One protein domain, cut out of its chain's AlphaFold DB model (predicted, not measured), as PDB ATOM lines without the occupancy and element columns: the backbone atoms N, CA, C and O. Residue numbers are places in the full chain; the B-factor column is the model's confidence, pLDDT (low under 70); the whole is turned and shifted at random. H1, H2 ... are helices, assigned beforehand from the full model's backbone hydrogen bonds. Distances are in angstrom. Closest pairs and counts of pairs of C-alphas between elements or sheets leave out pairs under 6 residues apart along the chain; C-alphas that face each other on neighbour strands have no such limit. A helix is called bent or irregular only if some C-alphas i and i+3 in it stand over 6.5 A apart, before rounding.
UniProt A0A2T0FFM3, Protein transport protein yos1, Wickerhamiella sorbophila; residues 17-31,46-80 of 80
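What this domain is: This is residues 17 to 31 and 46 to 80 of the 80 residues of the protein "Protein transport protein yos1" of Wickerhamiella sorbophila (UniProt A0A2T0FFM3). One long helix, H3, makes the length of this model, and a thin second layer lies beside one part of it: the one-turn helix H1 near the kink of H3, and the short helix H2 alongside the end where H3 begins. H2 runs opposite to H3 with its line at a shallow tilt of 10 degrees to that of H3, while at the other end of H3 residues 66 to 80 stick out alone. The printed part has 50 residues with three named helices in the order H1, H2, H3 and no named strand, so that its class is all helix. It is extended, a rod spanning 49 by 17 by 10 A, with a radius of gyration of the C-alphas of 15.5 A.

How they stand to each other: Start at H1, residues 17 to 20, and look across to H3, residues 46 to 79. These two only just touch, with 3 pairs of C-alphas within 8 A; the closest C-alphas are those of Ala 19 and Met 61, 7.3 A apart, and H3 touches H1 with residues 58 to 62 alone. Go on to H2, residues 23 to 31, which is apart from H1. H2 is close to H3 but not clearly touching it, with the C-alphas of Leu 30 and Gly 47 the closest at 6.8 A. Their lines stand at a shallow tilt of 10 degrees, opposite ways. In the backbone of H2, every pair of O of residue i and N of residue i+4 is within hydrogen-bond range; in H3 29 of 30 are, and H1 is too short for such a pair.

Where its parts are: Find C-alpha 17 at (49.945, 73.779, 50.268), where H1 begins; it ends at Ile 20, and its first and last C-alphas are 5.0 A apart. After a tight link of 2 residues, H2 runs 11.9 A from Glu 23 to Ile 31, at (36.791, 80.044, 69.035). Pick up the printed part again at C-alpha 46, at (45.807, 87.678, 72.482); from there H3 runs 47.5 A to C-alpha 79, at (67.211, 78.479, 31.095). Near residue 61 you will find a kink of 27 degrees in H3. H3 is neither bent nor irregular, but only just: C-alphas 60 and 63 are 6.0 A apart.

The domain as a whole: The two C-alphas farthest apart are those of Ile 31 and Gly 80, at 49.0 A. Residues 66 to 80, of which 66 to 79 belong to H3, stand free; without them the body spans 28 by 18 by 8 A. The link from H2 to H3 is across the cut: residues 32 to 45 are not printed, and C-alphas 31 and 46 are 12.3 A apart. The mean pLDDT of the printed part is 70.2, and it is under 70 at residues 17 to 31, 46 to 47, 76 and 80.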
ATOM      1  N   ALA A  17      50.437  74.446  49.063       68.44
ATOM      2  CA  ALA A  17      49.945  73.779  50.268       68.44
ATOM      3  C   ALA A  17      49.908  74.714  51.491       68.44
ATOM      4  O   ALA A  17      48.946  74.677  52.255       68.44
ATOM      5  N   VAL A  18      50.906  75.589  51.661       67.38
ATOM      6  CA  VAL A  18      50.921  76.626  52.709       67.38
ATOM      7  C   VAL A  18      49.810  77.655  52.477       67.38
ATOM      8  O   VAL A  18      49.157  78.069  53.432       67.38
ATOM      9  N   ALA A  19      49.523  78.005  51.219       65.94
ATOM     10  CA  ALA A  19      48.403  78.877  50.861       65.94
ATOM     11  C   ALA A  19      47.032  78.288  51.233       65.94
ATOM     12  O   ALA A  19      46.114  79.024  51.607       65.94
ATOM     13  N   ILE A  20      46.914  76.964  51.114       62.12
ATOM     14  CA  ILE A  20      45.714  76.171  51.397       62.12
ATOM     15  C   ILE A  20      45.610  75.771  52.876       62.12
ATOM     16  O   ILE A  20      44.521  75.389  53.312       62.12
ATOM     17  N   LEU A  21      46.691  75.863  53.665       65.69
ATOM     18  CA  LEU A  21      46.699  75.429  55.063       65.69
ATOM     19  C   LEU A  21      45.567  76.121  55.833       65.69
ATOM     20  O   LEU A  21      45.504  77.344  55.967       65.69
ATOM     21  N   ASN A  22      44.615  75.291  56.255       58.66
ATOM     22  CA  ASN A  22      43.255  75.729  56.497       58.66
ATOM     23  C   ASN A  22      43.139  76.487  57.827       58.66
ATOM     24  O   ASN A  22      43.110  75.890  58.907       58.66
ATOM     25  N   GLU A  23      43.026  77.812  57.727       55.22
ATOM     26  CA  GLU A  23      42.689  78.706  58.837       55.22
ATOM     27  C   GLU A  23      41.407  78.280  59.555       55.22
ATOM     28  O   GLU A  23      41.293  78.561  60.740       55.22
ATOM     29  N   GLU A  24      40.474  77.561  58.917       54.75
ATOM     30  CA  GLU A  24      39.234  77.108  59.565       54.75
ATOM     31  C   GLU A  24      39.498  76.179  60.754       54.75
ATOM     32  O   GLU A  24      38.802  76.267  61.762       54.75
ATOM     33  N   ARG A  25      40.543  75.341  60.704       60.59
ATOM     34  CA  ARG A  25      40.927  74.493  61.850       60.59
ATOM     35  C   ARG A  25      41.605  75.287  62.964       60.59
ATOM     36  O   ARG A  25      41.494  74.914  64.128       60.59
ATOM     37  N   PHE A  26      42.298  76.366  62.610       58.47
ATOM     38  CA  PHE A  26      42.960  77.255  63.562       58.47
ATOM     39  C   PHE A  26      41.944  78.199  64.235       58.47
ATOM     40  O   PHE A  26      41.962  78.366  65.451       58.47
ATOM     41  N   LEU A  27      40.993  78.726  63.457       57.12
ATOM     42  CA  LEU A  27      39.834  79.514  63.881       57.12
ATOM     43  C   LEU A  27      38.893  78.698  64.772       57.12
ATOM     44  O   LEU A  27      38.540  79.161  65.851       57.12
ATOM     45  N   ALA A  28      38.536  77.472  64.376       60.09
ATOM     46  CA  ALA A  28      37.651  76.609  65.162       60.09
ATOM     47  C   ALA A  28      38.255  76.212  66.517       60.09
ATOM     48  O   ALA A  28      37.525  75.983  67.474       60.09
ATOM     49  N   ARG A  29      39.588  76.152  66.617       64.25
ATOM     50  CA  ARG A  29      40.287  75.843  67.870       64.25
ATOM     51  C   ARG A  29      40.504  77.062  68.764       64.25
ATOM     52  O   ARG A  29      40.624  76.895  69.968       64.25
ATOM     53  N   LEU A  30      40.548  78.264  68.189       58.69
ATOM     54  CA  LEU A  30      40.630  79.517  68.940       58.69
ATOM     55  C   LEU A  30      39.255  79.986  69.444       58.69
ATOM     56  O   LEU A  30      39.178  80.600  70.497       58.69
ATOM     57  N   ILE A  31      38.184  79.691  68.700       57.84
ATOM     58  CA  ILE A  31      36.791  80.044  69.035       57.84
ATOM     59  C   ILE A  31      36.090  78.904  69.802       57.84
ATOM     60  O   ILE A  31      35.027  79.107  70.382       57.84
ATOM     61  N   ILE A  46      44.694  88.215  73.288       67.62
ATOM     62  CA  ILE A  46      45.807  87.678  72.482       67.62
ATOM     63  C   ILE A  46      45.296  86.889  71.257       67.62
ATOM     64  O   ILE A  46      45.879  86.987  70.178       67.62
ATOM     65  N   GLY A  47      44.154  86.200  71.378       67.12
ATOM     66  CA  GLY A  47      43.480  85.527  70.261       67.12
ATOM     67  C   GLY A  47      43.039  86.461  69.125       67.12
ATOM     68  O   GLY A  47      43.279  86.168  67.956       67.12
ATOM     69  N   THR A  48      42.467  87.625  69.441       70.56
ATOM     70  CA  THR A  48      42.060  88.618  68.429       70.56
ATOM     71  C   THR A  48      43.263  89.228  67.705       70.56
ATOM     72  O   THR A  48      43.215  89.423  66.492       70.56
ATOM     73  N   ARG A  49      44.386  89.431  68.410       70.50
ATOM     74  CA  ARG A  49      45.651  89.889  67.810       70.50
ATOM     75  C   ARG A  49      46.260  88.844  66.887       70.50
ATOM     76  O   ARG A  49      46.643  89.176  65.769       70.50
ATOM     77  N   LEU A  50      46.295  87.580  67.311       74.62
ATOM     78  CA  LEU A  50      46.749  86.469  66.470       74.62
ATOM     79  C   LEU A  50      45.898  86.338  65.203       74.62
ATOM     80  O   LEU A  50      46.445  86.153  64.119       74.62
ATOM     81  N   LEU A  51      44.579  86.516  65.307       72.50
ATOM     82  CA  LEU A  51      43.689  86.501  64.149       72.50
ATOM     83  C   LEU A  51      43.972  87.657  63.180       72.50
ATOM     84  O   LEU A  51      44.019  87.449  61.966       72.50
ATOM     85  N   THR A  52      44.192  88.867  63.695       75.62
ATOM     86  CA  THR A  52      44.569  90.028  62.875       75.62
ATOM     87  C   THR A  52      45.917  89.813  62.185       75.62
ATOM     88  O   THR A  52      46.054  90.138  61.005       75.62
ATOM     89  N   LEU A  53      46.885  89.185  62.860       79.75
ATOM     90  CA  LEU A  53      48.176  88.828  62.267       79.75
ATOM     91  C   LEU A  53      48.042  87.773  61.167       79.75
ATOM     92  O   LEU A  53      48.608  87.945  60.092       79.75
ATOM     93  N   ILE A  54      47.262  86.717  61.393       75.69
ATOM     94  CA  ILE A  54      47.010  85.678  60.383       75.69
ATOM     95  C   ILE A  54      46.355  86.293  59.141       75.69
ATOM     96  O   ILE A  54      46.793  86.050  58.016       75.69
ATOM     97  N   ARG A  55      45.361  87.169  59.337       73.94
ATOM     98  CA  ARG A  55      44.714  87.902  58.240       73.94
ATOM     99  C   ARG A  55      45.703  88.783  57.475       73.94
ATOM    100  O   ARG A  55      45.692  88.759  56.245       73.94
ATOM    101  N   ALA A  56      46.580  89.505  58.175       80.56
ATOM    102  CA  ALA A  56      47.622  90.321  57.553       80.56
ATOM    103  C   ALA A  56      48.615  89.462  56.748       80.56
ATOM    104  O   ALA A  56      48.892  89.749  55.581       80.56
ATOM    105  N   ILE A  57      49.078  88.349  57.320       74.06
ATOM    106  CA  ILE A  57      49.971  87.396  56.649       74.06
ATOM    107  C   ILE A  57      49.306  86.827  55.394       74.06
ATOM    108  O   ILE A  57      49.940  86.780  54.344       74.06
ATOM    109  N   ARG A  58      48.016  86.474  55.437       73.75
ATOM    110  CA  ARG A  58      47.276  85.974  54.267       73.75
ATOM    111  C   ARG A  58      47.186  87.007  53.144       73.75
ATOM    112  O   ARG A  58      47.358  86.647  51.978       73.75
ATOM    113  N   THR A  59      46.924  88.274  53.468       78.62
ATOM    114  CA  THR A  59      46.892  89.341  52.451       78.62
ATOM    115  C   THR A  59      48.245  89.547  51.778       78.62
ATOM    116  O   THR A  59      48.285  89.896  50.604       78.62
ATOM    117  N   VAL A  60      49.335  89.259  52.489       79.00
ATOM    118  CA  VAL A  60      50.711  89.362  51.991       79.00
ATOM    119  C   VAL A  60      51.137  88.095  51.234       79.00
ATOM    120  O   VAL A  60      51.771  88.179  50.187       79.00
ATOM    121  N   MET A  61      50.729  86.911  51.694       73.25
ATOM    122  CA  MET A  61      51.101  85.622  51.105       73.25
ATOM    123  C   MET A  61      50.527  85.432  49.694       73.25
ATOM    124  O   MET A  61      51.214  84.904  48.826       73.25
ATOM    125  N   ARG A  62      49.300  85.903  49.424       73.19
ATOM    126  CA  ARG A  62      48.670  85.804  48.090       73.19
ATOM    127  C   ARG A  62      49.471  86.501  46.975       73.19
ATOM    128  O   ARG A  62      49.796  85.824  46.001       73.19
ATOM    129  N   PRO A  63      49.823  87.799  47.072       78.75
ATOM    130  CA  PRO A  63      50.641  88.450  46.052       78.75
ATOM    131  C   PRO A  63      52.068  87.888  46.009       78.75
ATOM    132  O   PRO A  63      52.607  87.727  44.918       78.75
ATOM    133  N   ILE A  64      52.657  87.509  47.151       74.94
ATOM    134  CA  ILE A  64      53.994  86.887  47.187       74.94
ATOM    135  C   ILE A  64      54.031  85.582  46.379       74.94
ATOM    136  O   ILE A  64      54.966  85.367  45.610       74.94
ATOM    137  N   LEU A  65      53.005  84.735  46.505       73.62
ATOM    138  CA  LEU A  65      52.909  83.459  45.787       73.62
ATOM    139  C   LEU A  65      52.823  83.627  44.269       73.62
ATOM    140  O   LEU A  65      53.434  82.854  43.528       73.62
ATOM    141  N   VAL A  66      52.076  84.633  43.811       76.19
ATOM    142  CA  VAL A  66      51.943  84.957  42.384       76.19
ATOM    143  C   VAL A  66      53.274  85.466  41.834       76.19
ATOM    144  O   VAL A  66      53.717  84.998  40.788       76.19
ATOM    145  N   VAL A  67      53.951  86.357  42.563       80.31
ATOM    146  CA  VAL A  67      55.260  86.890  42.158       80.31
ATOM    147  C   VAL A  67      56.304  85.776  42.064       80.31
ATOM    148  O   VAL A  67      56.996  85.682  41.054       80.31
ATOM    149  N   PHE A  68      56.383  84.890  43.061       77.06
ATOM    150  CA  PHE A  68      57.326  83.768  43.032       77.06
ATOM    151  C   PHE A  68      57.054  82.797  41.876       77.06
ATOM    152  O   PHE A  68      57.997  82.373  41.212       77.06
ATOM    153  N   ASN A  69      55.783  82.485  41.589       73.25
ATOM    154  CA  ASN A  69      55.425  81.650  40.436       73.25
ATOM    155  C   ASN A  69      55.855  82.293  39.112       73.25
ATOM    156  O   ASN A  69      56.436  81.616  38.269       73.25
ATOM    157  N   ILE A  70      55.620  83.596  38.938       77.00
ATOM    158  CA  ILE A  70      55.994  84.317  37.713       77.00
ATOM    159  C   ILE A  70      57.514  84.316  37.511       77.00
ATOM    160  O   ILE A  70      57.979  84.047  36.406       77.00
ATOM    161  N   VAL A  71      58.291  84.582  38.565       79.56
ATOM    162  CA  VAL A  71      59.762  84.589  38.495       79.56
ATOM    163  C   VAL A  71      60.303  83.217  38.095       79.56
ATOM    164  O   VAL A  71      61.205  83.140  37.266       79.56
ATOM    165  N   ILE A  72      59.736  82.137  38.639       72.25
ATOM    166  CA  ILE A  72      60.165  80.771  38.316       72.25
ATOM    167  C   ILE A  72      59.814  80.408  36.870       72.25
ATOM    168  O   ILE A  72      60.683  79.905  36.166       72.25
ATOM    169  N   ILE A  73      58.599  80.718  36.400       72.62
ATOM    170  CA  ILE A  73      58.205  80.502  34.994       72.62
ATOM    171  C   ILE A  73      59.165  81.236  34.055       72.62
ATOM    172  O   ILE A  73      59.599  80.685  33.048       72.62
ATOM    173  N   PHE A  74      59.525  82.477  34.391       78.00
ATOM    174  CA  PHE A  74      60.468  83.258  33.597       78.00
ATOM    175  C   PHE A  74      61.873  82.641  33.608       78.00
ATOM    176  O   PHE A  74      62.551  82.631  32.584       78.00
ATOM    177  N   TYR A  75      62.302  82.101  34.750       78.94
ATOM    178  CA  TYR A  75      63.593  81.435  34.888       78.94
ATOM    179  C   TYR A  75      63.656  80.120  34.096       78.94
ATOM    180  O   TYR A  75      64.618  79.926  33.359       78.94
ATOM    181  N   GLU A  76      62.638  79.253  34.180       69.38
ATOM    182  CA  GLU A  76      62.547  78.040  33.345       69.38
ATOM    183  C   GLU A  76      62.505  78.392  31.856       69.38
ATOM    184  O   GLU A  76      63.239  77.810  31.070       69.38
ATOM    185  N   LEU A  77      61.735  79.405  31.453       73.25
ATOM    186  CA  LEU A  77      61.622  79.781  30.040       73.25
ATOM    187  C   LEU A  77      62.941  80.299  29.440       73.25
ATOM    188  O   LEU A  77      63.180  80.140  28.244       73.25
ATOM    189  N   VAL A  78      63.791  80.928  30.256       75.81
ATOM    190  CA  VAL A  78      65.105  81.435  29.828       75.81
ATOM    191  C   VAL A  78      66.179  80.348  29.875       75.81
ATOM    192  O   VAL A  78      67.039  80.317  28.994       75.81
ATOM    193  N   LEU A  79      66.168  79.490  30.900       70.12
ATOM    194  CA  LEU A  79      67.211  78.479  31.095       70.12
ATOM    195  C   LEU A  79      66.921  77.140  30.391       70.12
ATOM    196  O   LEU A  79      67.864  76.370  30.201       70.12
ATOM    197  N   GLY A  80      65.674  76.901  29.970       52.94
ATOM    198  CA  GLY A  80      65.210  75.649  29.366       52.94
ATOM    199  C   GLY A  80      64.658  74.674  30.393       52.94
ATOM    200  O   GLY A  80      65.478  74.059  31.113       52.94
TER     201      GLY A  80